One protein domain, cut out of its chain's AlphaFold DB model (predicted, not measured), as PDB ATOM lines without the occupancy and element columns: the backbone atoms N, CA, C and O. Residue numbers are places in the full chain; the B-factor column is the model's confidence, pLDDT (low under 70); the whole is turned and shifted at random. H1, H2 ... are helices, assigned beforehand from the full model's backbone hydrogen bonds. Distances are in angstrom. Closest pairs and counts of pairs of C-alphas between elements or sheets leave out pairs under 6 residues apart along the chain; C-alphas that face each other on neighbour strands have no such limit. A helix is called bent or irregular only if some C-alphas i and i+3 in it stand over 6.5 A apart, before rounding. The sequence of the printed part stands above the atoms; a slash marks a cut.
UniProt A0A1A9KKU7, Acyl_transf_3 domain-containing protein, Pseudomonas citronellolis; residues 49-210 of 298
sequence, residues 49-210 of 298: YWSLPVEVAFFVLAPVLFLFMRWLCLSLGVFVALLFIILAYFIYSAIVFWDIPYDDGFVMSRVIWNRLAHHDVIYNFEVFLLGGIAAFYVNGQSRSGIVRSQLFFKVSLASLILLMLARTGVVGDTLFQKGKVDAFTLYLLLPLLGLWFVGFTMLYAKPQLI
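Overview. This is residues 49 to 210 of the 298 residues of the protein "Acyl_transf_3 domain-containing protein" of Pseudomonas citronellolis (UniProt A0A1A9KKU7). H4 and H7 lie side by side in the core of a helix stack, H2 runs beside H4, and H5 packs on H7. Bent helix H1 arches over them, arm H1b crossing H4 and arm H1a reaching short helix H3. The printed part has 162 residues with seven named helices, H1 to H7 in order, and no named strand: all helix. It is compact, with a radius of gyration of the C-alphas of 17.3 A and spans of 48 by 36 by 29 A.

Arrangement. H1, residues 49 to 76, is one helix by its hydrogen bonds but bent, with C-alphas 60 and 63 7.2 A apart; arms H1a, residues 49 to 60, and H1b, residues 63 to 76, stand at a steep tilt of 63 degrees. H1a is itself irregular, C-alphas 50 and 53 being 7.0 A apart. H2, residues 78 to 96, and H1b touch only at the corner, closest C-alphas Ala 81 and Cys 73, 5.7 A. H3, residues 110 to 119, touches residues 50 to 54 of H1a, closest C-alphas His 119 and Val 54, 6.3 A. H4, residues 125 to 138, touches H1b, closest C-alphas Gly 132 and Phe 66, 6.4 A. H7, residues 189 to 204, touches H4 at 11 degrees, a shallow tilt, closest C-alphas Gly 194 and Val 127, 4.9 A; H2, H4 and H7 form a bundle, helices side by side. H5, residues 150 to 177, touches H7, closest C-alphas Leu 157 and Trp 196, 6.8 A. H6, residues 183 to 187, touches residues 89 to 94 of H2. Every O i to N i+4 pair is within hydrogen-bond range in H1b, H2, H3, H4, H6 and H7, but 6 of 8 in H1a and 22 of 24 in H5.

Along the chain. C-alpha 49 is at (-38.697, -6.107, -13.590) and C-alpha 204, ending H7, at (-9.237, 3.850, -13.348). H5 is 39.3 A long, H2 26.9 A and H7 22.3 A.

Size, cuts and confidence. The farthest C-alphas, Pro 101 and Ile 210, are 52.4 A apart. The printed part has no cut; links H2 to H3 and H4 to H5 are long. Confidence under 70 includes residues 140 to 151 and 204 to 210.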
ATOM      1  N   TYR A  49     -38.213  -6.534 -12.267       67.75
ATOM      2  CA  TYR A  49     -38.697  -6.107 -13.590       67.75
ATOM      3  C   TYR A  49     -39.011  -4.611 -13.712       67.75
ATOM      4  O   TYR A  49     -39.210  -4.128 -14.823       67.75
ATOM      5  N   TRP A  50     -39.030  -3.858 -12.610       67.38
ATOM      6  CA  TRP A  50     -39.290  -2.421 -12.653       67.38
ATOM      7  C   TRP A  50     -38.256  -1.635 -13.467       67.38
ATOM      8  O   TRP A  50     -38.643  -0.641 -14.073       67.38
ATOM      9  N   SER A  51     -36.985  -2.062 -13.514       73.56
ATOM     10  CA  SER A  51     -35.933  -1.330 -14.244       73.56
ATOM     11  C   SER A  51     -35.906  -1.668 -15.732       73.56
ATOM     12  O   SER A  51     -35.379  -0.904 -16.539       73.56
ATOM     13  N   LEU A  52     -36.522  -2.788 -16.119       75.25
ATOM     14  CA  LEU A  52     -36.490  -3.327 -17.475       75.25
ATOM     15  C   LEU A  52     -36.978  -2.320 -18.546       75.25
ATOM     16  O   LEU A  52     -36.320  -2.205 -19.580       75.25
ATOM     17  N   PRO A  53     -38.082  -1.561 -18.350       75.75
ATOM     18  CA  PRO A  53     -38.514  -0.541 -19.305       75.75
ATOM     19  C   PRO A  53     -37.492   0.576 -19.490       75.75
ATOM     20  O   PRO A  53     -37.185   0.948 -20.619       75.75
ATOM     21  N   VAL A  54     -36.937   1.065 -18.379       78.81
ATOM     22  CA  VAL A  54     -35.945   2.142 -18.363       78.81
ATOM     23  C   VAL A  54     -34.672   1.690 -19.074       78.81
ATOM     24  O   VAL A  54     -34.155   2.396 -19.936       78.81
ATOM     25  N   GLU A  55     -34.211   0.470 -18.796       80.69
ATOM     26  CA  GLU A  55     -33.058  -0.124 -19.472       80.69
ATOM     27  C   GLU A  55     -33.268  -0.223 -20.986       80.69
ATOM     28  O   GLU A  55     -32.401   0.193 -21.758       80.69
ATOM     29  N   VAL A  56     -34.414  -0.746 -21.439       81.88
ATOM     30  CA  VAL A  56     -34.691  -0.863 -22.878       81.88
ATOM     31  C   VAL A  56     -34.828   0.506 -23.535       81.88
ATOM     32  O   VAL A  56     -34.263   0.695 -24.614       81.88
ATOM     33  N   ALA A  57     -35.486   1.471 -22.887       83.25
ATOM     34  CA  ALA A  57     -35.549   2.846 -23.371       83.25
ATOM     35  C   ALA A  57     -34.139   3.423 -23.569       83.25
ATOM     36  O   ALA A  57     -33.831   3.948 -24.639       83.25
ATOM     37  N   PHE A  58     -33.234   3.232 -22.603       85.25
ATOM     38  CA  PHE A  58     -31.842   3.650 -22.749       85.25
ATOM     39  C   PHE A  58     -31.112   2.915 -23.871       85.25
ATOM     40  O   PHE A  58     -30.379   3.557 -24.617       85.25
ATOM     41  N   PHE A  59     -31.319   1.611 -24.057       85.62
ATOM     42  CA  PHE A  59     -30.713   0.887 -25.180       85.62
ATOM     43  C   PHE A  59     -31.201   1.388 -26.543       85.62
ATOM     44  O   PHE A  59     -30.405   1.467 -27.478       85.62
ATOM     45  N   VAL A  60     -32.484   1.735 -26.659       86.31
ATOM     46  CA  VAL A  60     -33.066   2.290 -27.889       86.31
ATOM     47  C   VAL A  60     -32.534   3.700 -28.154       86.31
ATOM     48  O   VAL A  60     -32.178   4.019 -29.287       86.31
ATOM     49  N   LEU A  61     -32.427   4.531 -27.115       88.69
ATOM     50  CA  LEU A  61     -31.946   5.909 -27.229       88.69
ATOM     51  C   LEU A  61     -30.416   6.002 -27.358       88.69
ATOM     52  O   LEU A  61     -29.908   6.972 -27.926       88.69
ATOM     53  N   ALA A  62     -29.672   4.999 -26.882       89.19
ATOM     54  CA  ALA A  62     -28.214   5.017 -26.779       89.19
ATOM     55  C   ALA A  62     -27.483   5.491 -28.048       89.19
ATOM     56  O   ALA A  62     -26.581   6.317 -27.904       89.19
ATOM     57  N   PRO A  63     -27.830   5.055 -29.280       89.75
ATOM     58  CA  PRO A  63     -27.128   5.508 -30.481       89.75
ATOM     59  C   PRO A  63     -27.233   7.023 -30.691       89.75
ATOM     60  O   PRO A  63     -26.227   7.685 -30.945       89.75
ATOM     61  N   VAL A  64     -28.436   7.583 -30.538       91.69
ATOM     62  CA  VAL A  64     -28.694   9.020 -30.715       91.69
ATOM     63  C   VAL A  64     -28.018   9.815 -29.604       91.69
ATOM     64  O   VAL A  64     -27.321  10.795 -29.870       91.69
ATOM     65  N   LEU A  65     -28.155   9.351 -28.361       89.38
ATOM     66  CA  LEU A  65     -27.533   9.987 -27.201       89.38
ATOM     67  C   LEU A  65     -26.012   9.981 -27.299       89.38
ATOM     68  O   LEU A  65     -25.374  10.975 -26.971       89.38
ATOM     69  N   PHE A  66     -25.415   8.904 -27.805       88.69
ATOM     70  CA  PHE A  66     -23.972   8.826 -27.987       88.69
ATOM     71  C   PHE A  66     -23.468   9.818 -29.043       88.69
ATOM     72  O   PHE A  66     -22.446  10.474 -28.831       88.69
ATOM     73  N   LEU A  67     -24.191   9.978 -30.157       90.62
ATOM     74  CA  LEU A  67     -23.872  10.995 -31.166       90.62
ATOM     75  C   LEU A  67     -23.976  12.410 -30.587       90.62
ATOM     76  O   LEU A  67     -23.072  13.221 -30.792       90.62
ATOM     77  N   PHE A  68     -25.033  12.680 -29.819       90.38
ATOM     78  CA  PHE A  68     -25.223  13.953 -29.131       90.38
ATOM     79  C   PHE A  68     -24.110  14.228 -28.111       90.38
ATOM     80  O   PHE A  68     -23.518  15.303 -28.130       90.38
ATOM     81  N   MET A  69     -23.747  13.247 -27.279       89.75
ATOM     82  CA  MET A  69     -22.651  13.362 -26.309       89.75
ATOM     83  C   MET A  69     -21.306  13.595 -26.984       89.75
ATOM     84  O   MET A  69     -20.539  14.451 -26.548       89.75
ATOM     85  N   ARG A  70     -21.031  12.895 -28.087       89.31
ATOM     86  CA  ARG A  70     -19.836  13.141 -28.896       89.31
ATOM     87  C   ARG A  70     -19.815  14.572 -29.425       89.31
ATOM     88  O   ARG A  70     -18.798  15.244 -29.284       89.31
ATOM     89  N   TRP A  71     -20.910  15.035 -30.023       91.56
ATOM     90  CA  TRP A  71     -21.019  16.408 -30.517       91.56
ATOM     91  C   TRP A  71     -20.801  17.428 -29.392       91.56
ATOM     92  O   TRP A  71     -19.983  18.335 -29.542       91.56
ATOM     93  N   LEU A  72     -21.453  17.237 -28.243       90.56
ATOM     94  CA  LEU A  72     -21.355  18.115 -27.080       90.56
ATOM     95  C   LEU A  72     -19.920  18.175 -26.537       90.56
ATOM     96  O   LEU A  72     -19.372  19.260 -26.347       90.56
ATOM     97  N   CYS A  73     -19.278  17.018 -26.342       89.50
ATOM     98  CA  CYS A  73     -17.897  16.936 -25.867       89.50
ATOM     99  C   CYS A  73     -16.886  17.523 -26.857       89.50
ATOM    100  O   CYS A  73     -15.905  18.118 -26.417       89.50
ATOM    101  N   LEU A  74     -17.094  17.362 -28.168       87.81
ATOM    102  CA  LEU A  74     -16.220  17.949 -29.189       87.81
ATOM    103  C   LEU A  74     -16.402  19.467 -29.305       87.81
ATOM    104  O   LEU A  74     -15.427  20.167 -29.562       87.81
ATOM    105  N   SER A  75     -17.622  19.966 -29.102       91.75
ATOM    106  CA  SER A  75     -17.948  21.388 -29.266       91.75
ATOM    107  C   SER A  75     -17.572  22.217 -28.037       91.75
ATOM    108  O   SER A  75     -17.005  23.296 -28.172       91.75
ATOM    109  N   LEU A  76     -17.881  21.719 -26.836       90.31
ATOM    110  CA  LEU A  76     -17.709  22.457 -25.578       90.31
ATOM    111  C   LEU A  76     -16.485  22.000 -24.770       90.31
ATOM    112  O   LEU A  76     -16.031  22.699 -23.866       90.31
ATOM    113  N   GLY A  77     -15.952  20.815 -25.065       86.44
ATOM    114  CA  GLY A  77     -15.014  20.118 -24.192       86.44
ATOM    115  C   GLY A  77     -15.723  19.325 -23.088       86.44
ATOM    116  O   GLY A  77     -16.849  19.613 -22.687       86.44
ATOM    117  N   VAL A  78     -15.038  18.301 -22.567       84.19
ATOM    118  CA  VAL A  78     -15.589  17.336 -21.591       84.19
ATOM    119  C   VAL A  78     -16.087  18.010 -20.306       84.19
ATOM    120  O   VAL A  78     -17.170  17.691 -19.828       84.19
ATOM    121  N   PHE A  79     -15.318  18.953 -19.751       83.50
ATOM    122  CA  PHE A  79     -15.670  19.616 -18.490       83.50
ATOM    123  C   PHE A  79     -16.892  20.527 -18.625       83.50
ATOM    124  O   PHE A  79     -17.772  20.498 -17.769       83.50
ATOM    125  N   VAL A  80     -16.964  21.306 -19.706       87.19
ATOM    126  CA  VAL A  80     -18.101  22.199 -19.961       87.19
ATOM    127  C   VAL A  80     -19.354  21.379 -20.269       87.19
ATOM    128  O   VAL A  80     -20.414  21.690 -19.741       87.19
ATOM    129  N   ALA A  81     -19.230  20.289 -21.034       89.69
ATOM    130  CA  ALA A  81     -20.330  19.357 -21.285       89.69
ATOM    131  C   ALA A  81     -20.883  18.739 -19.986       89.69
ATOM    132  O   ALA A  81     -22.095  18.653 -19.804       89.69
ATOM    133  N   LEU A  82     -20.001  18.356 -19.060       87.94
ATOM    134  CA  LEU A  82     -20.383  17.827 -17.750       87.94
ATOM    135  C   LEU A  82     -21.127  18.872 -16.907       87.94
ATOM    136  O   LEU A  82     -22.190  18.573 -16.368       87.94
ATOM    137  N   LEU A  83     -20.606  20.102 -16.824       88.88
ATOM    138  CA  LEU A  83     -21.273  21.193 -16.101       88.88
ATOM    139  C   LEU A  83     -22.634  21.531 -16.717       88.88
ATOM    140  O   LEU A  83     -23.595  21.754 -15.985       88.88
ATOM    141  N   PHE A  84     -22.722  21.517 -18.047       92.44
ATOM    142  CA  PHE A  84     -23.963  21.736 -18.778       92.44
ATOM    143  C   PHE A  84     -25.027  20.691 -18.421       92.44
ATOM    144  O   PHE A  84     -26.154  21.069 -18.118       92.44
ATOM    145  N   ILE A  85     -24.679  19.400 -18.387       91.75
ATOM    146  CA  ILE A  85     -25.621  18.329 -18.015       91.75
ATOM    147  C   ILE A  85     -26.103  18.489 -16.571       91.75
ATOM    148  O   ILE A  85     -27.299  18.376 -16.317       91.75
ATOM    149  N   ILE A  86     -25.197  18.781 -15.632       89.06
ATOM    150  CA  ILE A  86     -25.564  18.976 -14.219       89.06
ATOM    151  C   ILE A  86     -26.513  20.167 -14.072       89.06
ATOM    152  O   ILE A  86     -27.525  20.068 -13.382       89.06
ATOM    153  N   LEU A  87     -26.203  21.287 -14.731       90.75
ATOM    154  CA  LEU A  87     -27.043  22.479 -14.691       90.75
ATOM    155  C   LEU A  87     -28.414  22.214 -15.325       90.75
ATOM    156  O   LEU A  87     -29.432  22.592 -14.751       90.75
ATOM    157  N   ALA A  88     -28.451  21.530 -16.472       91.50
ATOM    158  CA  ALA A  88     -29.692  21.157 -17.141       91.50
ATOM    159  C   ALA A  88     -30.564  20.254 -16.256       91.50
ATOM    160  O   ALA A  88     -31.763  20.499 -16.140       91.50
ATOM    161  N   TYR A  89     -29.969  19.269 -15.575       89.31
ATOM    162  CA  TYR A  89     -30.685  18.422 -14.621       89.31
ATOM    163  C   TYR A  89     -31.223  19.214 -13.428       89.31
ATOM    164  O   TYR A  89     -32.360  19.004 -13.007       89.31
ATOM    165  N   PHE A  90     -30.424  20.134 -12.882       87.19
ATOM    166  CA  PHE A  90     -30.854  20.967 -11.765       87.19
ATOM    167  C   PHE A  90     -32.067  21.824 -12.147       87.19
ATOM    168  O   PHE A  90     -33.048  21.857 -11.408       87.19
ATOM    169  N   ILE A  91     -32.034  22.451 -13.329       90.44
ATOM    170  CA  ILE A  91     -33.161  23.222 -13.874       90.44
ATOM    171  C   ILE A  91     -34.379  22.318 -14.090       90.44
ATOM    172  O   ILE A  91     -35.471  22.658 -13.644       90.44
ATOM    173  N   TYR A  92     -34.197  21.161 -14.734       89.69
ATOM    174  CA  TYR A  92     -35.272  20.195 -14.966       89.69
ATOM    175  C   TYR A  92     -35.942  19.780 -13.656       89.69
ATOM    176  O   TYR A  92     -37.155  19.896 -13.509       89.69
ATOM    177  N   SER A  93     -35.145  19.365 -12.676       85.06
ATOM    178  CA  SER A  93     -35.653  18.949 -11.377       85.06
ATOM    179  C   SER A  93     -36.372  20.099 -10.672       85.06
ATOM    180  O   SER A  93     -37.426  19.887 -10.078       85.06
ATOM    181  N   ALA A  94     -35.839  21.326 -10.732       86.88
ATOM    182  CA  ALA A  94     -36.483  22.499 -10.139       86.88
ATOM    183  C   ALA A  94     -37.873  22.753 -10.740       86.88
ATOM    184  O   ALA A  94     -38.789  23.094  -9.999       86.88
ATOM    185  N   ILE A  95     -38.040  22.529 -12.048       89.56
ATOM    186  CA  ILE A  95     -39.337  22.614 -12.732       89.56
ATOM    187  C   ILE A  95     -40.266  21.482 -12.278       89.56
ATOM    188  O   ILE A  95     -41.396  21.751 -11.883       89.56
ATOM    189  N   VAL A  96     -39.798  20.227 -12.293       84.94
ATOM    190  CA  VAL A  96     -40.609  19.042 -11.935       84.94
ATOM    191  C   VAL A  96     -41.166  19.135 -10.517       84.94
ATOM    192  O   VAL A  96     -42.287  18.706 -10.255       84.94
ATOM    193  N   PHE A  97     -40.382  19.691  -9.600       84.19
ATOM    194  CA  PHE A  97     -40.714  19.736  -8.181       84.19
ATOM    195  C   PHE A  97     -41.223  21.107  -7.709       84.19
ATOM    196  O   PHE A  97     -41.396  21.289  -6.506       84.19
ATOM    197  N   TRP A  98     -41.471  22.056  -8.621       86.19
ATOM    198  CA  TRP A  98     -41.872  23.428  -8.279       86.19
ATOM    199  C   TRP A  98     -43.166  23.492  -7.457       86.19
ATOM    200  O   TRP A  98     -43.256  24.256  -6.499       86.19
ATOM    201  N   ASP A  99     -44.143  22.650  -7.800       85.31
ATOM    202  CA  ASP A  99     -45.466  22.640  -7.162       85.31
ATOM    203  C   ASP A  99     -45.550  21.719  -5.934       85.31
ATOM    204  O   ASP A  99     -46.614  21.595  -5.322       85.31
ATOM    205  N   ILE A 100     -44.459  21.039  -5.557       81.94
ATOM    206  CA  ILE A 100     -44.487  20.133  -4.405       81.94
ATOM    207  C   ILE A 100     -44.258  20.936  -3.116       81.94
ATOM    208  O   ILE A 100     -43.219  21.588  -2.984       81.94
ATOM    209  N   PRO A 101     -45.172  20.859  -2.125       82.62
ATOM    210  CA  PRO A 101     -45.030  21.582  -0.868       82.62
ATOM    211  C   PRO A 101     -43.726  21.230  -0.148       82.62
ATOM    212  O   PRO A 101     -43.417  20.053   0.070       82.62
ATOM    213  N   TYR A 102     -42.995  22.269   0.255       81.06
ATOM    214  CA  TYR A 102     -41.777  22.157   1.045       81.06
ATOM    215  C   TYR A 102     -42.065  22.541   2.501       81.06
ATOM    216  O   TYR A 102     -42.262  23.712   2.816       81.06
ATOM    217  N   ASP A 103     -42.081  21.545   3.384       77.00
ATOM    218  CA  ASP A 103     -42.247  21.696   4.834       77.00
ATOM    219  C   ASP A 103     -41.218  20.789   5.519       77.00
ATOM    220  O   ASP A 103     -41.447  19.590   5.687       77.00
ATOM    221  N   ASP A 104     -40.024  21.315   5.806       69.94
ATOM    222  CA  ASP A 104     -38.855  20.536   6.260       69.94
ATOM    223  C   ASP A 104     -38.498  19.340   5.348       69.94
ATOM    224  O   ASP A 104     -37.954  18.319   5.781       69.94
ATOM    225  N   GLY A 105     -38.825  19.463   4.061       74.44
ATOM    226  CA  GLY A 105     -38.715  18.420   3.047       74.44
ATOM    227  C   GLY A 105     -39.931  18.414   2.122       74.44
ATOM    228  O   GLY A 105     -40.961  19.019   2.411       74.44
ATOM    229  N   PHE A 106     -39.812  17.715   1.001       77.56
ATOM    230  CA  PHE A 106     -40.923  17.487   0.091       77.56
ATOM    231  C   PHE A 106     -41.834  16.414   0.670       77.56
ATOM    232  O   PHE A 106     -41.393  15.291   0.944       77.56
ATOM    233  N   VAL A 107     -43.107  16.754   0.863       79.38
ATOM    234  CA  VAL A 107     -44.126  15.797   1.307       79.38
ATOM    235  C   VAL A 107     -44.482  14.905   0.121       79.38
ATOM    236  O   VAL A 107     -45.300  15.261  -0.723       79.38
ATOM    237  N   MET A 108     -43.827  13.750   0.030       80.12
ATOM    238  CA  MET A 108     -43.979  12.830  -1.089       80.12
ATOM    239  C   MET A 108     -44.026  11.392  -0.587       80.12
ATOM    240  O   MET A 108     -43.144  10.931   0.136       80.12
ATOM    241  N   SER A 109     -45.049  10.651  -1.016       73.75
ATOM    242  CA  SER A 109     -45.156   9.241  -0.655       73.75
ATOM    243  C   SER A 109     -43.994   8.440  -1.250       73.75
ATOM    244  O   SER A 109     -43.513   8.713  -2.354       73.75
ATOM    245  N   ARG A 110     -43.581   7.379  -0.547       71.25
ATOM    246  CA  ARG A 110     -42.558   6.437  -1.032       71.25
ATOM    247  C   ARG A 110     -42.901   5.870  -2.411       71.25
ATOM    248  O   ARG A 110     -42.004   5.582  -3.193       71.25
ATOM    249  N   VAL A 111     -44.191   5.711  -2.705       71.56
ATOM    250  CA  VAL A 111     -44.682   5.222  -3.998       71.56
ATOM    251  C   VAL A 111     -44.384   6.230  -5.107       71.56
ATOM    252  O   VAL A 111     -43.832   5.840  -6.131       71.56
ATOM    253  N   ILE A 112     -44.676   7.516  -4.890       75.81
ATOM    254  CA  ILE A 112     -44.412   8.573  -5.876       75.81
ATOM    255  C   ILE A 112     -42.904   8.738  -6.081       75.81
ATOM    256  O   ILE A 112     -42.446   8.747  -7.222       75.81
ATOM    257  N   TRP A 113     -42.122   8.777  -4.995       76.75
ATOM    258  CA  TRP A 113     -40.665   8.851  -5.099       76.75
ATOM    259  C   TRP A 113     -40.092   7.655  -5.857       76.75
ATOM    260  O   TRP A 113     -39.313   7.838  -6.784       76.75
ATOM    261  N   ASN A 114     -40.517   6.433  -5.513       74.25
ATOM    262  CA  ASN A 114     -40.080   5.238  -6.224       74.25
ATOM    263  C   ASN A 114     -40.468   5.305  -7.699       74.25
ATOM    264  O   ASN A 114     -39.665   4.918  -8.532       74.25
ATOM    265  N   ARG A 115     -41.662   5.797  -8.038       75.00
ATOM    266  CA  ARG A 115     -42.074   5.950  -9.435       75.00
ATOM    267  C   ARG A 115     -41.121   6.870 -10.197       75.00
ATOM    268  O   ARG A 115     -40.652   6.489 -11.261       75.00
ATOM    269  N   LEU A 116     -40.790   8.027  -9.633       75.69
ATOM    270  CA  LEU A 116     -39.860   8.974 -10.251       75.69
ATOM    271  C   LEU A 116     -38.437   8.407 -10.328       75.69
ATOM    272  O   LEU A 116     -37.866   8.307 -11.406       75.69
ATOM    273  N   ALA A 117     -37.889   7.951  -9.201       73.00
ATOM    274  CA  ALA A 117     -36.520   7.450  -9.120       73.00
ATOM    275  C   ALA A 117     -36.286   6.202  -9.984       73.00
ATOM    276  O   ALA A 117     -35.214   6.046 -10.557       73.00
ATOM    277  N   HIS A 118     -37.276   5.314 -10.091       69.88
ATOM    278  CA  HIS A 118     -37.086   3.987 -10.677       69.88
ATOM    279  C   HIS A 118     -37.721   3.799 -12.057       69.88
ATOM    280  O   HIS A 118     -37.272   2.931 -12.801       69.88
ATOM    281  N   HIS A 119     -38.754   4.567 -12.409       67.75
ATOM    282  CA  HIS A 119     -39.514   4.351 -13.646       67.75
ATOM    283  C   HIS A 119     -39.456   5.523 -14.625       67.75
ATOM    284  O   HIS A 119     -39.839   5.358 -15.782       67.75
ATOM    285  N   ASP A 120     -38.985   6.691 -14.195       79.31
ATOM    286  CA  ASP A 120     -38.905   7.851 -15.069       79.31
ATOM    287  C   ASP A 120     -37.556   7.874 -15.806       79.31
ATOM    288  O   ASP A 120     -36.482   8.059 -15.223       79.31
ATOM    289  N   VAL A 121     -37.624   7.653 -17.121       80.69
ATOM    290  CA  VAL A 121     -36.464   7.679 -18.022       80.69
ATOM    291  C   VAL A 121     -35.815   9.061 -18.043       80.69
ATOM    292  O   VAL A 121     -34.592   9.153 -18.119       80.69
ATOM    293  N   ILE A 122     -36.618  10.126 -17.972       83.06
ATOM    294  CA  ILE A 122     -36.147  11.512 -18.011       83.06
ATOM    295  C   ILE A 122     -35.434  11.845 -16.703       83.06
ATOM    296  O   ILE A 122     -34.365  12.445 -16.725       83.06
ATOM    297  N   TYR A 123     -35.983  11.400 -15.572       81.38
ATOM    298  CA  TYR A 123     -35.383  11.627 -14.258       81.38
ATOM    299  C   TYR A 123     -34.048  10.897 -14.046       81.38
ATOM    300  O   TYR A 123     -33.269  11.311 -13.204       81.38
ATOM    301  N   ASN A 124     -33.780   9.820 -14.792       83.00
ATOM    302  CA  ASN A 124     -32.501   9.096 -14.751       83.00
ATOM    303  C   ASN A 124     -31.560   9.467 -15.914       83.00
ATOM    304  O   ASN A 124     -30.486   8.875 -16.087       83.00
ATOM    305  N   PHE A 125     -31.983  10.392 -16.772       86.75
ATOM    306  CA  PHE A 125     -31.347  10.661 -18.054       86.75
ATOM    307  C   PHE A 125     -29.942  11.243 -17.895       86.75
ATOM    308  O   PHE A 125     -29.020  10.880 -18.624       86.75
ATOM    309  N   GLU A 126     -29.739  12.106 -16.906       87.12
ATOM    310  CA  GLU A 126     -28.462  12.732 -16.591       87.12
ATOM    311  C   GLU A 126     -27.392  11.714 -16.201       87.12
ATOM    312  O   GLU A 126     -26.259  11.837 -16.667       87.12
ATOM    313  N   VAL A 127     -27.726  10.677 -15.422       86.25
ATOM    314  CA  VAL A 127     -26.760   9.628 -15.052       86.25
ATOM    315  C   VAL A 127     -26.291   8.887 -16.301       86.25
ATOM    316  O   VAL A 127     -25.097   8.613 -16.451       86.25
ATOM    317  N   PHE A 128     -27.205   8.633 -17.241       87.44
ATOM    318  CA  PHE A 128     -26.863   8.038 -18.528       87.44
ATOM    319  C   PHE A 128     -25.948   8.951 -19.357       87.44
ATOM    320  O   PHE A 128     -24.923   8.495 -19.870       87.44
ATOM    321  N   LEU A 129     -26.265  10.247 -19.455       90.50
ATOM    322  CA  LEU A 129     -25.429  11.212 -20.177       90.50
ATOM    323  C   LEU A 129     -24.031  11.341 -19.553       90.50
ATOM    324  O   LEU A 129     -23.029  11.331 -20.271       90.50
ATOM    325  N   LEU A 130     -23.943  11.392 -18.221       89.06
ATOM    326  CA  LEU A 130     -22.679  11.398 -17.483       89.06
ATOM    327  C   LEU A 130     -21.873  10.120 -17.768       89.06
ATOM    328  O   LEU A 130     -20.677  10.200 -18.055       89.06
ATOM    329  N   GLY A 131     -22.523   8.953 -17.798       87.06
ATOM    330  CA  GLY A 131     -21.910   7.696 -18.240       87.06
ATOM    331  C   GLY A 131     -21.380   7.758 -19.680       87.06
ATOM    332  O   GLY A 131     -20.267   7.305 -19.953       87.06
ATOM    333  N   GLY A 132     -22.125   8.389 -20.592       87.69
ATOM    334  CA  GLY A 132     -21.704   8.638 -21.974       87.69
ATOM    335  C   GLY A 132     -20.451   9.515 -22.070       87.69
ATOM    336  O   GLY A 132     -19.512   9.175 -22.797       87.69
ATOM    337  N   ILE A 133     -20.386  10.596 -21.285       86.62
ATOM    338  CA  ILE A 133     -19.188  11.442 -21.174       86.62
ATOM    339  C   ILE A 133     -18.000  10.640 -20.636       86.62
ATOM    340  O   ILE A 133     -16.896  10.742 -21.181       86.62
ATOM    341  N   ALA A 134     -18.209   9.827 -19.596       84.94
ATOM    342  CA  ALA A 134     -17.161   8.967 -19.058       84.94
ATOM    343  C   ALA A 134     -16.617   8.030 -20.145       84.94
ATOM    344  O   ALA A 134     -15.408   7.989 -20.370       84.94
ATOM    345  N   ALA A 135     -17.496   7.345 -20.882       83.88
ATOM    346  CA  ALA A 135     -17.108   6.459 -21.977       83.88
ATOM    347  C   ALA A 135     -16.323   7.198 -23.078       83.88
ATOM    348  O   ALA A 135     -15.304   6.696 -23.561       83.88
ATOM    349  N   PHE A 136     -16.748   8.409 -23.445       82.81
ATOM    350  CA  PHE A 136     -16.049   9.243 -24.425       82.81
ATOM    351  C   PHE A 136     -14.639   9.633 -23.960       82.81
ATOM    352  O   PHE A 136     -13.675   9.542 -24.725       82.81
ATOM    353  N   TYR A 137     -14.503  10.024 -22.690       78.88
ATOM    354  CA  TYR A 137     -13.216  10.361 -22.090       78.88
ATOM    355  C   TYR A 137     -12.258   9.163 -22.074       78.88
ATOM    356  O   TYR A 137     -11.078   9.302 -22.413       78.88
ATOM    357  N   VAL A 138     -12.762   7.982 -21.701       78.69
ATOM    358  CA  VAL A 138     -11.977   6.741 -21.650       78.69
ATOM    359  C   VAL A 138     -11.463   6.333 -23.021       78.69
ATOM    360  O   VAL A 138     -10.286   5.998 -23.153       78.69
ATOM    361  N   ASN A 139     -12.306   6.426 -24.049       80.44
ATOM    362  CA  ASN A 139     -11.975   6.003 -25.409       80.44
ATOM    363  C   ASN A 139     -11.057   6.980 -26.170       80.44
ATOM    364  O   ASN A 139     -10.854   6.838 -27.374       80.44
ATOM    365  N   GLY A 140     -10.448   7.951 -25.482       64.88
ATOM    366  CA  GLY A 140      -9.248   8.624 -25.979       64.88
ATOM    367  C   GLY A 140      -9.467   9.700 -27.045       64.88
ATOM    368  O   GLY A 140      -8.490  10.156 -27.631       64.88
ATOM    369  N   GLN A 141     -10.700  10.168 -27.265       60.31
ATOM    370  CA  GLN A 141     -10.943  11.327 -28.141       60.31
ATOM    371  C   GLN A 141     -10.648  12.680 -27.463       60.31
ATOM    372  O   GLN A 141     -10.612  13.706 -28.135       60.31
ATOM    373  N   SER A 142     -10.379  12.700 -26.152       50.34
ATOM    374  CA  SER A 142      -9.996  13.914 -25.419       50.34
ATOM    375  C   SER A 142      -8.474  14.004 -25.227       50.34
ATOM    376  O   SER A 142      -7.858  13.166 -24.555       50.34
ATOM    377  N   ARG A 143      -7.852  15.018 -25.849       48.72
ATOM    378  CA  ARG A 143      -6.413  15.321 -25.763       48.72
ATOM    379  C   ARG A 143      -6.084  16.114 -24.491       48.72
ATOM    380  O   ARG A 143      -6.554  17.234 -24.341       48.72
ATOM    381  N   SER A 144      -5.129  15.595 -23.705       47.47
ATOM    382  CA  SER A 144      -4.395  16.269 -22.601       47.47
ATOM    383  C   SER A 144      -5.272  16.721 -21.412       47.47
ATOM    384  O   SER A 144      -6.473  16.856 -21.545       47.47
ATOM    385  N   GLY A 145      -4.820  16.910 -20.174       48.88
ATOM    386  CA  GLY A 145      -3.521  16.920 -19.514       48.88
ATOM    387  C   GLY A 145      -3.762  17.088 -17.996       48.88
ATOM    388  O   GLY A 145      -4.902  17.198 -17.557       48.88
ATOM    389  N   ILE A 146      -2.677  17.125 -17.214       49.91
ATOM    390  CA  ILE A 146      -2.600  17.345 -15.750       49.91
ATOM    391  C   ILE A 146      -2.963  16.122 -14.879       49.91
ATOM    392  O   ILE A 146      -4.048  15.970 -14.331       49.91
ATOM    393  N   VAL A 147      -1.959  15.258 -14.689       53.78
ATOM    394  CA  VAL A 147      -1.999  14.008 -13.897       53.78
ATOM    395  C   VAL A 147      -1.377  14.174 -12.493       53.78
ATOM    396  O   VAL A 147      -1.196  13.208 -11.759       53.78
ATOM    397  N   ARG A 148      -1.059  15.398 -12.046       53.22
ATOM    398  CA  ARG A 148      -0.276  15.590 -10.807       53.22
ATOM    399  C   ARG A 148      -1.098  15.620  -9.502       53.22
ATOM    400  O   ARG A 148      -0.514  15.439  -8.443       53.22
ATOM    401  N   SER A 149      -2.432  15.748  -9.562       59.12
ATOM    402  CA  SER A 149      -3.334  15.811  -8.383       59.12
ATOM    403  C   SER A 149      -4.261  14.585  -8.227       59.12
ATOM    404  O   SER A 149      -5.365  14.662  -7.690       59.12
ATOM    405  N   GLN A 150      -3.848  13.408  -8.713       67.12
ATOM    406  CA  GLN A 150      -4.729  12.231  -8.711       67.12
ATOM    407  C   GLN A 150      -5.071  11.708  -7.312       67.12
ATOM    408  O   GLN A 150      -6.173  11.208  -7.121       67.12
ATOM    409  N   LEU A 151      -4.155  11.789  -6.340       68.19
ATOM    410  CA  LEU A 151      -4.432  11.292  -4.989       68.19
ATOM    411  C   LEU A 151      -5.420  12.200  -4.255       68.19
ATOM    412  O   LEU A 151      -6.381  11.697  -3.688       68.19
ATOM    413  N   PHE A 152      -5.221  13.519  -4.320       70.81
ATOM    414  CA  PHE A 152      -6.141  14.479  -3.715       70.81
ATOM    415  C   PHE A 152      -7.537  14.360  -4.329       70.81
ATOM    416  O   PHE A 152      -8.513  14.265  -3.596       70.81
ATOM    417  N   PHE A 153      -7.630  14.253  -5.658       72.12
ATOM    418  CA  PHE A 153      -8.911  14.039  -6.329       72.12
ATOM    419  C   PHE A 153      -9.554  12.699  -5.937       72.12
ATOM    420  O   PHE A 153     -10.739  12.667  -5.633       72.12
ATOM    421  N   LYS A 154      -8.784  11.601  -5.857       71.19
ATOM    422  CA  LYS A 154      -9.272  10.287  -5.385       71.19
ATOM    423  C   LYS A 154      -9.808  10.343  -3.956       71.19
ATOM    424  O   LYS A 154     -10.880   9.811  -3.697       71.19
ATOM    425  N   VAL A 155      -9.055  10.956  -3.043       74.50
ATOM    426  CA  VAL A 155      -9.431  11.079  -1.631       74.50
ATOM    427  C   VAL A 155     -10.641  11.993  -1.492       74.50
ATOM    428  O   VAL A 155     -11.596  11.613  -0.834       74.50
ATOM    429  N   SER A 156     -10.649  13.144  -2.165       80.12
ATOM    430  CA  SER A 156     -11.793  14.061  -2.183       80.12
ATOM    431  C   SER A 156     -13.052  13.371  -2.708       80.12
ATOM    432  O   SER A 156     -14.097  13.447  -2.068       80.12
ATOM    433  N   LEU A 157     -12.932  12.619  -3.804       77.94
ATOM    434  CA  LEU A 157     -14.037  11.872  -4.388       77.94
ATOM    435  C   LEU A 157     -14.542  10.768  -3.445       77.94
ATOM    436  O   LEU A 157     -15.743  10.647  -3.242       77.94
ATOM    437  N   ALA A 158     -13.643   9.991  -2.832       75.75
ATOM    438  CA  ALA A 158     -14.011   8.945  -1.875       75.75
ATOM    439  C   ALA A 158     -14.670   9.515  -0.608       75.75
ATOM    440  O   ALA A 158     -15.688   8.997  -0.151       75.75
ATOM    441  N   SER A 159     -14.123  10.604  -0.064       82.44
ATOM    442  CA  SER A 159     -14.686  11.306   1.088       82.44
ATOM    443  C   SER A 159     -16.063  11.883   0.779       82.44
ATOM    444  O   SER A 159     -16.958  11.779   1.612       82.44
ATOM    445  N   LEU A 160     -16.263  12.435  -0.425       83.75
ATOM    446  CA  LEU A 160     -17.564  12.935  -0.859       83.75
ATOM    447  C   LEU A 160     -18.617  11.818  -0.837       83.75
ATOM    448  O   LEU A 160     -19.684  12.024  -0.276       83.75
ATOM    449  N   ILE A 161     -18.303  10.618  -1.340       78.25
ATOM    450  CA  ILE A 161     -19.223   9.464  -1.283       78.25
ATOM    451  C   ILE A 161     -19.556   9.095   0.156       78.25
ATOM    452  O   ILE A 161     -20.720   8.892   0.474       78.25
ATOM    453  N   LEU A 162     -18.548   8.969   1.023       82.25
ATOM    454  CA  LEU A 162     -18.772   8.562   2.409       82.25
ATOM    455  C   LEU A 162     -19.667   9.571   3.127       82.25
ATOM    456  O   LEU A 162     -20.593   9.169   3.826       82.25
ATOM    457  N   LEU A 163     -19.446  10.866   2.888       86.94
ATOM    458  CA  LEU A 163     -20.298  11.933   3.403       86.94
ATOM    459  C   LEU A 163     -21.713  11.848   2.832       86.94
ATOM    460  O   LEU A 163     -22.675  11.938   3.587       86.94
ATOM    461  N   MET A 164     -21.858  11.631   1.524       86.44
ATOM    462  CA  MET A 164     -23.163  11.483   0.886       86.44
ATOM    463  C   MET A 164     -23.932  10.267   1.399       86.44
ATOM    464  O   MET A 164     -25.115  10.388   1.697       86.44
ATOM    465  N   LEU A 165     -23.283   9.107   1.516       82.50
ATOM    466  CA  LEU A 165     -23.891   7.873   2.011       82.50
ATOM    467  C   LEU A 165     -24.264   8.005   3.485       82.50
ATOM    468  O   LEU A 165     -25.388   7.673   3.848       82.50
ATOM    469  N   ALA A 166     -23.370   8.544   4.319       84.69
ATOM    470  CA  ALA A 166     -23.660   8.790   5.728       84.69
ATOM    471  C   ALA A 166     -24.839   9.758   5.885       84.69
ATOM    472  O   ALA A 166     -25.771   9.497   6.641       84.69
ATOM    473  N   ARG A 167     -24.847  10.847   5.112       88.50
ATOM    474  CA  ARG A 167     -25.919  11.843   5.131       88.50
ATOM    475  C   ARG A 167     -27.243  11.271   4.629       88.50
ATOM    476  O   ARG A 167     -28.267  11.491   5.263       88.50
ATOM    477  N   THR A 168     -27.234  10.527   3.525       83.81
ATOM    478  CA  THR A 168     -28.442   9.890   2.971       83.81
ATOM    479  C   THR A 168     -28.971   8.817   3.922       83.81
ATOM    480  O   THR A 168     -30.175   8.741   4.133       83.81
ATOM    481  N   GLY A 169     -28.088   8.052   4.569       80.88
ATOM    482  CA  GLY A 169     -28.468   7.057   5.568       80.88
ATOM    483  C   GLY A 169     -29.067   7.664   6.838       80.88
ATOM    484  O   GLY A 169     -30.048   7.143   7.343       80.88
ATOM    485  N   VAL A 170     -28.524   8.777   7.345       82.88
ATOM    486  CA  VAL A 170     -29.010   9.401   8.591       82.88
ATOM    487  C   VAL A 170     -30.223  10.302   8.347       82.88
ATOM    488  O   VAL A 170     -31.265  10.152   8.986       82.88
ATOM    489  N   VAL A 171     -30.096  11.263   7.429       84.81
ATOM    490  CA  VAL A 171     -31.131  12.279   7.173       84.81
ATOM    491  C   VAL A 171     -32.233  11.713   6.291       84.81
ATOM    492  O   VAL A 171     -33.411  11.901   6.589       84.81
ATOM    493  N   GLY A 172     -31.852  10.990   5.233       82.69
ATOM    494  CA  GLY A 172     -32.805  10.398   4.301       82.69
ATOM    495  C   GLY A 172     -33.730   9.414   5.003       82.69
ATOM    496  O   GLY A 172     -34.940   9.567   4.893       82.69
ATOM    497  N   ASP A 173     -33.197   8.473   5.791       80.75
ATOM    498  CA  ASP A 173     -34.028   7.490   6.504       80.75
ATOM    499  C   ASP A 173     -35.011   8.156   7.481       80.75
ATOM    500  O   ASP A 173     -36.208   7.872   7.460       80.75
ATOM    501  N   THR A 174     -34.538   9.135   8.259       84.44
ATOM    502  CA  THR A 174     -35.385   9.887   9.200       84.44
ATOM    503  C   THR A 174     -36.536  10.611   8.494       84.44
ATOM    504  O   THR A 174     -37.655  10.654   9.007       84.44
ATOM    505  N   LEU A 175     -36.283  11.204   7.322       83.75
ATOM    506  CA  LEU A 175     -37.318  11.880   6.537       83.75
ATOM    507  C   LEU A 175     -38.258  10.883   5.861       83.75
ATOM    508  O   LEU A 175     -39.474  11.074   5.911       83.75
ATOM    509  N   PHE A 176     -37.729   9.784   5.321       81.81
ATOM    510  CA  PHE A 176     -38.532   8.733   4.702       81.81
ATOM    511  C   PHE A 176     -39.510   8.100   5.695       81.81
ATOM    512  O   PHE A 176     -40.665   7.868   5.335       81.81
ATOM    513  N   GLN A 177     -39.101   7.889   6.951       82.50
ATOM    514  CA  GLN A 177     -39.993   7.413   8.019       82.50
ATOM    515  C   GLN A 177     -41.155   8.380   8.299       82.50
ATOM    516  O   GLN A 177     -42.230   7.952   8.715       82.50
ATOM    517  N   LYS A 178     -40.972   9.675   8.024       85.19
ATOM    518  CA  LYS A 178     -42.010  10.711   8.130       85.19
ATOM    519  C   LYS A 178     -42.806  10.901   6.832       85.19
ATOM    520  O   LYS A 178     -43.615  11.822   6.758       85.19
ATOM    521  N   GLY A 179     -42.571  10.081   5.804       82.56
ATOM    522  CA  GLY A 179     -43.189  10.242   4.483       82.56
ATOM    523  C   GLY A 179     -42.715  11.493   3.738       82.56
ATOM    524  O   GLY A 179     -43.467  12.056   2.943       82.56
ATOM    525  N   LYS A 180     -41.494  11.955   4.023       85.19
ATOM    526  CA  LYS A 180     -40.868  13.122   3.397       85.19
ATOM    527  C   LYS A 180     -39.596  12.705   2.650       85.19
ATOM    528  O   LYS A 180     -38.934  11.739   3.020       85.19
ATOM    529  N   VAL A 181     -39.229  13.458   1.618       83.81
ATOM    530  CA  VAL A 181     -37.944  13.331   0.909       83.81
ATOM    531  C   VAL A 181     -37.307  14.711   0.843       83.81
ATOM    532  O   VAL A 181     -37.985  15.685   0.543       83.81
ATOM    533  N   ASP A 182     -36.018  14.847   1.140       85.12
ATOM    534  CA  ASP A 182     -35.377  16.162   1.074       85.12
ATOM    535  C   ASP A 182     -34.907  16.556  -0.328       85.12
ATOM    536  O   ASP A 182     -34.685  15.737  -1.221       85.12
ATOM    537  N   ALA A 183     -34.673  17.859  -0.473       81.31
ATOM    538  CA  ALA A 183     -34.095  18.472  -1.657       81.31
ATOM    539  C   ALA A 183     -32.784  17.798  -2.089       81.31
ATOM    540  O   ALA A 183     -32.562  17.560  -3.269       81.31
ATOM    541  N   PHE A 184     -31.907  17.441  -1.152       83.00
ATOM    542  CA  PHE A 184     -30.652  16.781  -1.511       83.00
ATOM    543  C   PHE A 184     -30.890  15.453  -2.242       83.00
ATOM    544  O   PHE A 184     -30.262  15.194  -3.268       83.00
ATOM    545  N   THR A 185     -31.807  14.626  -1.740       82.06
ATOM    546  CA  THR A 185     -32.130  13.335  -2.353       82.06
ATOM    547  C   THR A 185     -32.739  13.522  -3.741       82.06
ATOM    548  O   THR A 185     -32.389  12.778  -4.652       82.06
ATOM    549  N   LEU A 186     -33.586  14.539  -3.929       78.62
ATOM    550  CA  LEU A 186     -34.246  14.798  -5.214       78.62
ATOM    551  C   LEU A 186     -33.341  15.464  -6.257       78.62
ATOM    552  O   LEU A 186     -33.373  15.100  -7.431       78.62
ATOM    553  N   TYR A 187     -32.537  16.444  -5.851       79.94
ATOM    554  CA  TYR A 187     -31.802  17.308  -6.780       79.94
ATOM    555  C   TYR A 187     -30.326  16.954  -6.929       79.94
ATOM    556  O   TYR A 187     -29.702  17.359  -7.905       79.94
ATOM    557  N   LEU A 188     -29.720  16.286  -5.946       80.88
ATOM    558  CA  LEU A 188     -28.260  16.183  -5.877       80.88
ATOM    559  C   LEU A 188     -27.756  14.748  -5.824       80.88
ATOM    560  O   LEU A 188     -26.675  14.490  -6.345       80.88
ATOM    561  N   LEU A 189     -28.512  13.813  -5.248       84.88
ATOM    562  CA  LEU A 189     -28.042  12.439  -5.069       84.88
ATOM    563  C   LEU A 189     -27.634  11.779  -6.397       84.88
ATOM    564  O   LEU A 189     -26.502  11.310  -6.515       84.88
ATOM    565  N   LEU A 190     -28.522  11.783  -7.392       82.31
ATOM    566  CA  LEU A 190     -28.285  11.169  -8.703       82.31
ATOM    567  C   LEU A 190     -27.136  11.838  -9.487       82.31
ATOM    568  O   LEU A 190     -26.198  11.126  -9.858       82.31
ATOM    569  N   PRO A 191     -27.093  13.178  -9.662       82.00
ATOM    570  CA  PRO A 191     -25.961  13.847 -10.308       82.00
ATOM    571  C   PRO A 191     -24.627  13.579  -9.626       82.00
ATOM    572  O   PRO A 191     -23.616  13.375 -10.295       82.00
ATOM    573  N   LEU A 192     -24.605  13.562  -8.293       85.12
ATOM    574  CA  LEU A 192     -23.385  13.309  -7.538       85.12
ATOM    575  C   LEU A 192     -22.935  11.843  -7.652       85.12
ATOM    576  O   LEU A 192     -21.734  11.589  -7.753       85.12
ATOM    577  N   LEU A 193     -23.866  10.883  -7.714       84.06
ATOM    578  CA  LEU A 193     -23.558   9.487  -8.045       84.06
ATOM    579  C   LEU A 193     -23.013   9.358  -9.475       84.06
ATOM    580  O   LEU A 193     -22.003   8.687  -9.688       84.06
ATOM    581  N   GLY A 194     -23.620  10.037 -10.450       84.12
ATOM    582  CA  GLY A 194     -23.130  10.071 -11.829       84.12
ATOM    583  C   GLY A 194     -21.727  10.676 -11.930       84.12
ATOM    584  O   GLY A 194     -20.832  10.081 -12.531       84.12
ATOM    585  N   LEU A 195     -21.490  11.812 -11.269       83.25
ATOM    586  CA  LEU A 195     -20.171  12.440 -11.143       83.25
ATOM    587  C   LEU A 195     -19.153  11.513 -10.495       83.25
ATOM    588  O   LEU A 195     -17.992  11.479 -10.908       83.25
ATOM    589  N   TRP A 196     -19.584  10.753  -9.493       82.44
ATOM    590  CA  TRP A 196     -18.748   9.749  -8.874       82.44
ATOM    591  C   TRP A 196     -18.329   8.671  -9.873       82.44
ATOM    592  O   TRP A 196     -17.131   8.415 -10.013       82.44
ATOM    593  N   PHE A 197     -19.276   8.085 -10.607       80.75
ATOM    594  CA  PHE A 197     -18.973   7.084 -11.629       80.75
ATOM    595  C   PHE A 197     -18.056   7.639 -12.716       80.75
ATOM    596  O   PHE A 197     -17.106   6.960 -13.112       80.75
ATOM    597  N   VAL A 198     -18.277   8.879 -13.158       80.31
ATOM    598  CA  VAL A 198     -17.387   9.578 -14.092       80.31
ATOM    599  C   VAL A 198     -15.989   9.696 -13.493       80.31
ATOM    600  O   VAL A 198     -15.029   9.228 -14.097       80.31
ATOM    601  N   GLY A 199     -15.861  10.253 -12.288       78.06
ATOM    602  CA  GLY A 199     -14.579  10.441 -11.611       78.06
ATOM    603  C   GLY A 199     -13.835   9.122 -11.409       78.06
ATOM    604  O   GLY A 199     -12.654   9.020 -11.738       78.06
ATOM    605  N   PHE A 200     -14.531   8.083 -10.947       76.69
ATOM    606  CA  PHE A 200     -13.989   6.736 -10.810       76.69
ATOM    607  C   PHE A 200     -13.501   6.204 -12.164       76.69
ATOM    608  O   PHE A 200     -12.346   5.807 -12.306       76.69
ATOM    609  N   THR A 201     -14.339   6.274 -13.192       77.44
ATOM    610  CA  THR A 201     -14.006   5.788 -14.533       77.44
ATOM    611  C   THR A 201     -12.800   6.533 -15.112       77.44
ATOM    612  O   THR A 201     -11.845   5.904 -15.558       77.44
ATOM    613  N   MET A 202     -12.755   7.863 -15.015       72.25
ATOM    614  CA  MET A 202     -11.618   8.678 -15.462       72.25
ATOM    615  C   MET A 202     -10.314   8.319 -14.735       72.25
ATOM    616  O   MET A 202      -9.241   8.324 -15.343       72.25
ATOM    617  N   LEU A 203     -10.399   7.994 -13.443       70.62
ATOM    618  CA  LEU A 203      -9.250   7.635 -12.615       70.62
ATOM    619  C   LEU A 203      -8.716   6.224 -12.884       70.62
ATOM    620  O   LEU A 203      -7.512   6.011 -12.739       70.62
ATOM    621  N   TYR A 204      -9.586   5.272 -13.235       68.19
ATOM    622  CA  TYR A 204      -9.237   3.850 -13.348       68.19
ATOM    623  C   TYR A 204      -9.138   3.329 -14.786       68.19
ATOM    624  O   TYR A 204      -8.533   2.282 -15.004       68.19
ATOM    625  N   ALA A 205      -9.672   4.043 -15.776       66.56
ATOM    626  CA  ALA A 205      -9.734   3.551 -17.148       66.56
ATOM    627  C   ALA A 205      -8.441   3.709 -17.964       66.56
ATOM    628  O   ALA A 205      -8.282   3.037 -18.983       66.56
ATOM    629  N   LYS A 206      -7.492   4.565 -17.554       59.84
ATOM    630  CA  LYS A 206      -6.198   4.670 -18.251       59.84
ATOM    631  C   LYS A 206      -5.171   3.687 -17.668       59.84
ATOM    632  O   LYS A 206      -4.949   3.689 -16.457       59.84
ATOM    633  N   PRO A 207      -4.426   2.939 -18.509       51.81
ATOM    634  CA  PRO A 207      -3.389   1.993 -18.077       51.81
ATOM    635  C   PRO A 207      -2.166   2.648 -17.405       51.81
ATOM    636  O   PRO A 207      -1.229   1.962 -17.020       51.81
ATOM    637  N   GLN A 208      -2.158   3.965 -17.185       49.06
ATOM    638  CA  GLN A 208      -1.080   4.673 -16.477       49.06
ATOM    639  C   GLN A 208      -0.949   4.265 -14.995       49.06
ATOM    640  O   GLN A 208       0.028   4.607 -14.334       49.06
ATOM    641  N   LEU A 209      -1.886   3.463 -14.488       48.62
ATOM    642  CA  LEU A 209      -1.819   2.782 -13.198       48.62
ATOM    643  C   LEU A 209      -0.976   1.490 -13.214       48.62
ATOM    644  O   LEU A 209      -1.087   0.702 -12.291       48.62
ATOM    645  N   ILE A 210      -0.067   1.258 -14.169       47.28
ATOM    646  CA  ILE A 210       0.864   0.097 -14.150       47.28
ATOM    647  C   ILE A 210       1.770   0.043 -12.891       47.28
ATOM    648  O   ILE A 210       2.426  -0.963 -12.634       47.28
TER     649      ILE A 210